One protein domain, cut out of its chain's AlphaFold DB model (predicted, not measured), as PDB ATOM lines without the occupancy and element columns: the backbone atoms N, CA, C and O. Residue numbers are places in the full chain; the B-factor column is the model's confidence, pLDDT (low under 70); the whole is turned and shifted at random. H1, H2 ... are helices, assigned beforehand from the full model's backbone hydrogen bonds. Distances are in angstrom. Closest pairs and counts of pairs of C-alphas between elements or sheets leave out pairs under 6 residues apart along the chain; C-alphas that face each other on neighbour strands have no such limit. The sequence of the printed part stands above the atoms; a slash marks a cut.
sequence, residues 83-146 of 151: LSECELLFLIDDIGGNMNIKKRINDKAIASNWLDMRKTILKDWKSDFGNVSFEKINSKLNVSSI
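What this domain is: This is residues 83 to 146 of the 151 residues of an uncharacterized protein of Mediterranea sp. An20 (UniProt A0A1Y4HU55). A short helix, H1, sits between H2 and H4 and crosses the long helix H3, which runs along one side of the group; H2 lies near the first end of H3 and H4 near its last end. Residues 139 to 146, of which 139 to 141 belong to H4, stick out as a tail. The printed part has 64 residues with four named helices, H1 to H4 in that order, and no named strand: the class is all helix. It is only just compact, close to loose, with a radius of gyration of the C-alphas of 12.4 A and spans of 36 by 26 by 16 A.

Where its parts are: H1, residues 85 to 93, begins at C-alpha 85 (185.146, 292.504, 215.531) and is 11.3 A long. H2, residues 99 to 108, measures 14.4 A. H3, residues 114 to 129, begins at C-alpha 114 (180.696, 302.126, 227.458) and measures 21.6 A. H4, residues 134 to 141, measures 10.8 A and ends at C-alpha 141 (181.924, 281.030, 211.178).

How they stand to each other: H1 is the hub, touching three helices. It only just touches H2, with 3 pairs of C-alphas within 8 A, the closest being Glu 87 and Ile 101 at 6.4 A; they are about perpendicular at 77 degrees. H3 touches H1 with residues 118 to 125 alone, about perpendicular at 81 degrees; the closest C-alphas, of Leu 91 and Arg 118, are 5.7 A apart. H1 and H4 touch at a steep tilt of 51 degrees, opposite ways, with the C-alphas of Leu 89 and Phe 134 closest at 6.3 A. H2 and H3 are close but not clearly touching, their closest C-alphas, Asn 106 and Trp 114, 6.1 A apart. H2 and H4 are apart; H3 and H4 are only just apart, closest 8.2 A. In H1, H2, H3 and H4 every O i to N i+4 pair is within hydrogen-bond range.

The domain as a whole: The two C-alphas farthest apart, of Ala 111 and Ile 146, are 39.2 A from each other. The printed part has no cut, and its three links between helices are tight. Its mean pLDDT is 83.8, with residues 110 to 112 and 143 to 146 under 70.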
ATOM      1  N   LEU A  83     180.022 298.295 215.942       90.62
ATOM      2  CA  LEU A  83     181.236 297.766 216.542       90.62
ATOM      3  C   LEU A  83     181.972 296.849 215.562       90.62
ATOM      4  O   LEU A  83     181.398 295.987 214.899       90.62
ATOM      5  N   SER A  84     183.284 297.039 215.497       90.81
ATOM      6  CA  SER A  84     184.194 296.131 214.805       90.81
ATOM      7  C   SER A  84     184.373 294.835 215.593       90.81
ATOM      8  O   SER A  84     184.118 294.763 216.794       90.81
ATOM      9  N   GLU A  85     184.881 293.808 214.922       90.00
ATOM     10  CA  GLU A  85     185.146 292.504 215.531       90.00
ATOM     11  C   GLU A  85     186.113 292.587 216.719       90.00
ATOM     12  O   GLU A  85     185.831 292.037 217.776       90.00
ATOM     13  N   CYS A  86     187.197 293.362 216.602       89.94
ATOM     14  CA  CYS A  86     188.134 293.576 217.709       89.94
ATOM     15  C   CYS A  86     187.489 294.296 218.905       89.94
ATOM     16  O   CYS A  86     187.906 294.106 220.042       89.94
ATOM     17  N   GLU A  87     186.493 295.153 218.660       90.88
ATOM     18  CA  GLU A  87     185.756 295.825 219.735       90.88
ATOM     19  C   GLU A  87     184.808 294.853 220.438       90.88
ATOM     20  O   GLU A  87     184.711 294.893 221.660       90.88
ATOM     21  N   LEU A  88     184.167 293.945 219.697       92.44
ATOM     22  CA  LEU A  88     183.337 292.882 220.269       92.44
ATOM     23  C   LEU A  88     184.169 291.851 221.044       92.44
ATOM     24  O   LEU A  88     183.791 291.513 222.162       92.44
ATOM     25  N   LEU A  89     185.331 291.439 220.522       92.06
ATOM     26  CA  LEU A  89     186.302 290.594 221.234       92.06
ATOM     27  C   LEU A  89     186.702 291.212 222.577       92.06
ATOM     28  O   LEU A  89     186.696 290.540 223.605       92.06
ATOM     29  N   PHE A  90     186.984 292.516 222.593       90.88
ATOM     30  CA  PHE A  90     187.309 293.206 223.836       90.88
ATOM     31  C   PHE A  90     186.105 293.313 224.786       90.88
ATOM     32  O   PHE A  90     186.242 293.141 225.995       90.88
ATOM     33  N   LEU A  91     184.909 293.606 224.276       90.50
ATOM     34  CA  LEU A  91     183.732 293.812 225.125       90.50
ATOM     35  C   LEU A  91     183.203 292.507 225.737       90.50
ATOM     36  O   LEU A  91     182.762 292.531 226.892       90.50
ATOM     37  N   ILE A  92     183.264 291.407 224.984       92.50
ATOM     38  CA  ILE A  92     182.710 290.102 225.361       92.50
ATOM     39  C   ILE A  92     183.762 289.240 226.061       92.50
ATOM     40  O   ILE A  92     183.535 288.815 227.190       92.50
ATOM     41  N   ASP A  93     184.924 289.053 225.432       91.50
ATOM     42  CA  ASP A  93     185.955 288.119 225.901       91.50
ATOM     43  C   ASP A  93     187.087 288.807 226.689       91.50
ATOM     44  O   ASP A  93     187.965 288.136 227.222       91.50
ATOM     45  N   ASP A  94     187.087 290.145 226.777       87.81
ATOM     46  CA  ASP A  94     188.175 290.948 227.370       87.81
ATOM     47  C   ASP A  94     189.531 290.791 226.642       87.81
ATOM     48  O   ASP A  94     190.589 291.116 227.179       87.81
ATOM     49  N   ILE A  95     189.509 290.344 225.380       86.50
ATOM     50  CA  ILE A  95     190.705 290.071 224.569       86.50
ATOM     51  C   ILE A  95     191.147 291.316 223.787       86.50
ATOM     52  O   ILE A  95     190.337 292.065 223.243       86.50
ATOM     53  N   GLY A  96     192.465 291.533 223.694       77.50
ATOM     54  CA  GLY A  96     193.059 292.541 222.806       77.50
ATOM     55  C   GLY A  96     192.846 293.995 223.241       77.50
ATOM     56  O   GLY A  96     193.135 294.915 222.475       77.50
ATOM     57  N   GLY A  97     192.357 294.220 224.463       79.00
ATOM     58  CA  GLY A  97     192.039 295.541 224.993       79.00
ATOM     59  C   GLY A  97     193.231 296.493 225.033       79.00
ATOM     60  O   GLY A  97     194.236 296.236 225.689       79.00
ATOM     61  N   ASN A  98     193.091 297.653 224.391       81.31
ATOM     62  CA  ASN A  98     194.034 298.760 224.515       81.31
ATOM     63  C   ASN A  98     193.294 300.109 224.576       81.31
ATOM     64  O   ASN A  98     192.083 300.195 224.348       81.31
ATOM     65  N   MET A  99     194.023 301.176 224.912       80.38
ATOM     66  CA  MET A  99     193.442 302.512 225.090       80.38
ATOM     67  C   MET A  99     192.794 303.047 223.802       80.38
ATOM     68  O   MET A  99     191.779 303.739 223.872       80.38
ATOM     69  N   ASN A 100     193.309 302.653 222.633       84.38
ATOM     70  CA  ASN A 100     192.749 303.033 221.338       84.38
ATOM     71  C   ASN A 100     191.396 302.358 221.085       84.38
ATOM     72  O   ASN A 100     190.463 303.032 220.665       84.38
ATOM     73  N   ILE A 101     191.247 301.062 221.386       83.69
ATOM     74  CA  ILE A 101     189.967 300.341 221.259       83.69
ATOM     75  C   ILE A 101     188.912 300.968 222.173       83.69
ATOM     76  O   ILE A 101     187.806 301.255 221.721       83.69
ATOM     77  N   LYS A 102     189.267 301.257 223.431       82.31
ATOM     78  CA  LYS A 102     188.368 301.946 224.374       82.31
ATOM     79  C   LYS A 102     187.934 303.314 223.848       82.31
ATOM     80  O   LYS A 102     186.756 303.648 223.931       82.31
ATOM     81  N   LYS A 103     188.868 304.082 223.276       84.06
ATOM     82  CA  LYS A 103     188.573 305.377 222.657       84.06
ATOM     83  C   LYS A 103     187.596 305.229 221.487       84.06
ATOM     84  O   LYS A 103     186.564 305.880 221.502       84.06
ATOM     85  N   ARG A 104     187.846 304.305 220.550       86.00
ATOM     86  CA  ARG A 104     186.938 304.057 219.413       86.00
ATOM     87  C   ARG A 104     185.534 303.638 219.849       86.00
ATOM     88  O   ARG A 104     184.564 304.056 219.228       86.00
ATOM     89  N   ILE A 105     185.415 302.823 220.901       85.31
ATOM     90  CA  ILE A 105     184.113 302.431 221.458       85.31
ATOM     91  C   ILE A 105     183.399 303.656 222.033       85.31
ATOM     92  O   ILE A 105     182.234 303.871 221.715       85.31
ATOM     93  N   ASN A 106     184.093 304.477 222.825       83.50
ATOM     94  CA  ASN A 106     183.527 305.710 223.378       83.50
ATOM     95  C   ASN A 106     183.100 306.696 222.284       83.50
ATOM     96  O   ASN A 106     182.020 307.264 222.381       83.50
ATOM     97  N   ASP A 107     183.900 306.853 221.227       84.25
ATOM     98  CA  ASP A 107     183.592 307.749 220.106       84.25
ATOM     99  C   ASP A 107     182.312 307.313 219.357       84.25
ATOM    100  O   ASP A 107     181.607 308.138 218.779       84.25
ATOM    101  N   LYS A 108     181.987 306.011 219.385       84.38
ATOM    102  CA  LYS A 108     180.774 305.422 218.789       84.38
ATOM    103  C   LYS A 108     179.586 305.365 219.752       84.38
ATOM    104  O   LYS A 108     178.439 305.281 219.312       84.38
ATOM    105  N   ALA A 109     179.839 305.381 221.058       71.56
ATOM    106  CA  ALA A 109     178.824 305.335 222.099       71.56
ATOM    107  C   ALA A 109     178.250 306.745 222.321       71.56
ATOM    108  O   ALA A 109     178.538 307.414 223.307       71.56
ATOM    109  N   ILE A 110     177.427 307.210 221.378       59.25
ATOM    110  CA  ILE A 110     176.953 308.605 221.301       59.25
ATOM    111  C   ILE A 110     176.072 309.034 222.508       59.25
ATOM    112  O   ILE A 110     175.814 310.221 222.675       59.25
ATOM    113  N   ALA A 111     175.637 308.128 223.398       53.91
ATOM    114  CA  ALA A 111     174.761 308.495 224.525       53.91
ATOM    115  C   ALA A 111     174.886 307.648 225.809       53.91
ATOM    116  O   ALA A 111     174.169 307.902 226.776       53.91
ATOM    117  N   SER A 112     175.760 306.644 225.860       57.41
ATOM    118  CA  SER A 112     175.835 305.702 226.984       57.41
ATOM    119  C   SER A 112     177.276 305.479 227.423       57.41
ATOM    120  O   SER A 112     178.191 305.396 226.608       57.41
ATOM    121  N   ASN A 113     177.484 305.369 228.738       71.50
ATOM    122  CA  ASN A 113     178.759 304.925 229.284       71.50
ATOM    123  C   ASN A 113     179.085 303.560 228.657       71.50
ATOM    124  O   ASN A 113     178.246 302.658 228.683       71.50
ATOM    125  N   TRP A 114     180.280 303.388 228.087       76.56
ATOM    126  CA  TRP A 114     180.696 302.126 227.458       76.56
ATOM    127  C   TRP A 114     180.523 300.913 228.388       76.56
ATOM    128  O   TRP A 114     180.333 299.796 227.912       76.56
ATOM    129  N   LEU A 115     180.533 301.124 229.710       81.44
ATOM    130  CA  LEU A 115     180.211 300.106 230.713       81.44
ATOM    131  C   LEU A 115     178.771 299.583 230.602       81.44
ATOM    132  O   LEU A 115     178.549 298.380 230.728       81.44
ATOM    133  N   ASP A 116     177.796 300.452 230.347       85.50
ATOM    134  CA  ASP A 116     176.392 300.064 230.186       85.50
ATOM    135  C   ASP A 116     176.163 299.383 228.833       85.50
ATOM    136  O   ASP A 116     175.437 298.386 228.742       85.50
ATOM    137  N   MET A 117     176.871 299.843 227.796       85.56
ATOM    138  CA  MET A 117     176.923 299.158 226.504       85.56
ATOM    139  C   MET A 117     177.505 297.746 226.658       85.56
ATOM    140  O   MET A 117     176.895 296.781 226.200       85.56
ATOM    141  N   ARG A 118     178.629 297.601 227.378       89.69
ATOM    142  CA  ARG A 118     179.266 296.305 227.658       89.69
ATOM    143  C   ARG A 118     178.320 295.361 228.390       89.69
ATOM    144  O   ARG A 118     178.184 294.213 227.983       89.69
ATOM    145  N   LYS A 119     177.640 295.829 229.441       91.12
ATOM    146  CA  LYS A 119     176.659 295.015 230.182       91.12
ATOM    147  C   LYS A 119     175.532 294.519 229.281       91.12
ATOM    148  O   LYS A 119     175.143 293.361 229.387       91.12
ATOM    149  N   THR A 120     175.026 295.383 228.403       91.81
ATOM    150  CA  THR A 120     173.953 295.028 227.465       91.81
ATOM    151  C   THR A 120     174.428 293.977 226.468       91.81
ATOM    152  O   THR A 120     173.783 292.947 226.317       91.81
ATOM    153  N   ILE A 121     175.600 294.189 225.864       93.31
ATOM    154  CA  ILE A 121     176.215 293.247 224.922       93.31
ATOM    155  C   ILE A 121     176.458 291.888 225.583       93.31
ATOM    156  O   ILE A 121     176.099 290.866 225.014       93.31
ATOM    157  N   LEU A 122     177.021 291.864 226.794       94.06
ATOM    158  CA  LEU A 122     177.273 290.625 227.536       94.06
ATOM    159  C   LEU A 122     175.982 289.886 227.891       94.06
ATOM    160  O   LEU A 122     175.939 288.659 227.834       94.06
ATOM    161  N   LYS A 123     174.931 290.621 228.268       95.12
ATOM    162  CA  LYS A 123     173.623 290.035 228.565       95.12
ATOM    163  C   LYS A 123     173.028 289.376 227.323       95.12
ATOM    164  O   LYS A 123     172.587 288.234 227.409       95.12
ATOM    165  N   ASP A 124     173.040 290.084 226.199       94.94
ATOM    166  CA  ASP A 124     172.465 289.597 224.947       94.94
ATOM    167  C   ASP A 124     173.282 288.420 224.400       94.94
ATOM    168  O   ASP A 124     172.723 287.376 224.082       94.94
ATOM    169  N   TRP A 125     174.613 288.517 224.441       95.75
ATOM    170  CA  TRP A 125     175.508 287.415 224.087       95.75
ATOM    171  C   TRP A 125     175.235 286.158 224.920       95.75
ATOM    172  O   TRP A 125     175.070 285.067 224.379       95.75
ATOM    173  N   LYS A 126     175.127 286.307 226.245       95.00
ATOM    174  CA  LYS A 126     174.851 285.185 227.147       95.00
ATOM    175  C   LYS A 126     173.463 284.584 226.935       95.00
ATOM    176  O   LYS A 126     173.286 283.389 227.159       95.00
ATOM    177  N   SER A 127     172.492 285.390 226.513       95.31
ATOM    178  CA  SER A 127     171.156 284.913 226.152       95.31
ATOM    179  C   SER A 127     171.193 284.014 224.914       95.31
ATOM    180  O   SER A 127     170.518 282.988 224.891       95.31
ATOM    181  N   ASP A 128     171.997 284.373 223.910       93.06
ATOM    182  CA  ASP A 128     172.017 283.681 222.618       93.06
ATOM    183  C   ASP A 128     172.991 282.488 222.578       93.06
ATOM    184  O   ASP A 128     172.686 281.469 221.946       93.06
ATOM    185  N   PHE A 129     174.131 282.598 223.275       93.50
ATOM    186  CA  PHE A 129     175.273 281.669 223.202       93.50
ATOM    187  C   PHE A 129     175.747 281.133 224.566       93.50
ATOM    188  O   PHE A 129     176.724 280.385 224.645       93.50
ATOM    189  N   GLY A 130     175.092 281.495 225.673       92.25
ATOM    190  CA  GLY A 130     175.477 281.029 227.007       92.25
ATOM    191  C   GLY A 130     176.866 281.521 227.434       92.25
ATOM    192  O   GLY A 130     177.151 282.714 227.417       92.25
ATOM    193  N   ASN A 131     177.731 280.601 227.867       91.12
ATOM    194  CA  ASN A 131     179.089 280.926 228.332       91.12
ATOM    195  C   ASN A 131     180.164 280.721 227.246       91.12
ATOM    196  O   ASN A 131     181.345 280.614 227.570       91.12
ATOM    197  N   VAL A 132     179.772 280.594 225.977       92.69
ATOM    198  CA  VAL A 132     180.722 280.429 224.870       92.69
ATOM    199  C   VAL A 132     181.396 281.770 224.567       92.69
ATOM    200  O   VAL A 132     180.730 282.801 224.595       92.69
ATOM    201  N   SER A 133     182.703 281.774 224.286       93.19
ATOM    202  CA  SER A 133     183.419 282.998 223.906       93.19
ATOM    203  C   SER A 133     183.026 283.478 222.510       93.19
ATOM    204  O   SER A 133     182.723 282.675 221.618       93.19
ATOM    205  N   PHE A 134     183.069 284.794 222.301       93.25
ATOM    206  CA  PHE A 134     182.842 285.388 220.987       93.25
ATOM    207  C   PHE A 134     183.874 284.901 219.974       93.25
ATOM    208  O   PHE A 134     183.501 284.508 218.870       93.25
ATOM    209  N   GLU A 135     185.146 284.823 220.365       93.50
ATOM    210  CA  GLU A 135     186.230 284.277 219.547       93.50
ATOM    211  C   GLU A 135     185.911 282.876 219.005       93.50
ATOM    212  O   GLU A 135     186.132 282.600 217.823       93.50
ATOM    213  N   LYS A 136     185.344 281.988 219.833       92.38
ATOM    214  CA  LYS A 136     185.052 280.604 219.434       92.38
ATOM    215  C   LYS A 136     183.940 280.525 218.387       92.38
ATOM    216  O   LYS A 136     184.087 279.809 217.401       92.38
ATOM    217  N   ILE A 137     182.845 281.261 218.573       91.38
ATOM    218  CA  ILE A 137     181.755 281.301 217.583       91.38
ATOM    219  C   ILE A 137     182.233 281.984 216.300       91.38
ATOM    220  O   ILE A 137     182.017 281.493 215.196       91.38
ATOM    221  N   ASN A 138     182.937 283.103 216.439       88.56
ATOM    222  CA  ASN A 138     183.413 283.886 215.313       88.56
ATOM    223  C   ASN A 138     184.430 283.111 214.457       88.56
ATOM    224  O   ASN A 138     184.332 283.122 213.233       88.56
ATOM    225  N   SER A 139     185.360 282.383 215.081       87.69
ATOM    226  CA  SER A 139     186.313 281.524 214.367       87.69
ATOM    227  C   SER A 139     185.631 280.362 213.647       87.69
ATOM    228  O   SER A 139     185.996 280.089 212.508       87.69
ATOM    229  N   LYS A 140     184.606 279.737 214.245       86.38
ATOM    230  CA  LYS A 140     183.798 278.689 213.593       86.38
ATOM    231  C   LYS A 140     183.117 279.190 212.313       86.38
ATOM    232  O   LYS A 140     182.995 278.437 211.353       86.38
ATOM    233  N   LEU A 141     182.692 280.453 212.287       80.44
ATOM    234  CA  LEU A 141     181.924 281.030 211.178       80.44
ATOM    235  C   LEU A 141     182.787 281.741 210.118       80.44
ATOM    236  O   LEU A 141     182.375 281.836 208.965       80.44
ATOM    237  N   ASN A 142     183.997 282.190 210.469       71.56
ATOM    238  CA  ASN A 142     184.919 282.897 209.563       71.56
ATOM    239  C   ASN A 142     185.877 281.976 208.769       71.56
ATOM    240  O   ASN A 142     186.811 282.457 208.122       71.56
ATOM    241  N   VAL A 143     185.652 280.656 208.761       56.47
ATOM    242  CA  VAL A 143     186.534 279.658 208.106       56.47
ATOM    243  C   VAL A 143     186.549 279.763 206.562       56.47
ATOM    244  O   VAL A 143     187.382 279.145 205.903       56.47
ATOM    245  N   SER A 144     185.709 280.599 205.942       46.12
ATOM    246  CA  SER A 144     185.633 280.736 204.475       46.12
ATOM    247  C   SER A 144     186.787 281.503 203.808       46.12
ATOM    248  O   SER A 144     186.810 281.597 202.585       46.12
ATOM    249  N   SER A 145     187.773 282.012 204.553       43.59
ATOM    250  CA  SER A 145     188.920 282.730 203.962       43.59
ATOM    251  C   SER A 145     190.148 281.859 203.644       43.59
ATOM    252  O   SER A 145     191.114 282.379 203.093       43.59
ATOM    253  N   ILE A 146     190.132 280.549 203.940       45.06
ATOM    254  CA  ILE A 146     191.327 279.682 203.797       45.06
ATOM    255  C   ILE A 146     191.230 278.667 202.634       45.06
ATOM    256  O   ILE A 146     192.250 278.130 202.218       45.06
TER     257      ILE A 146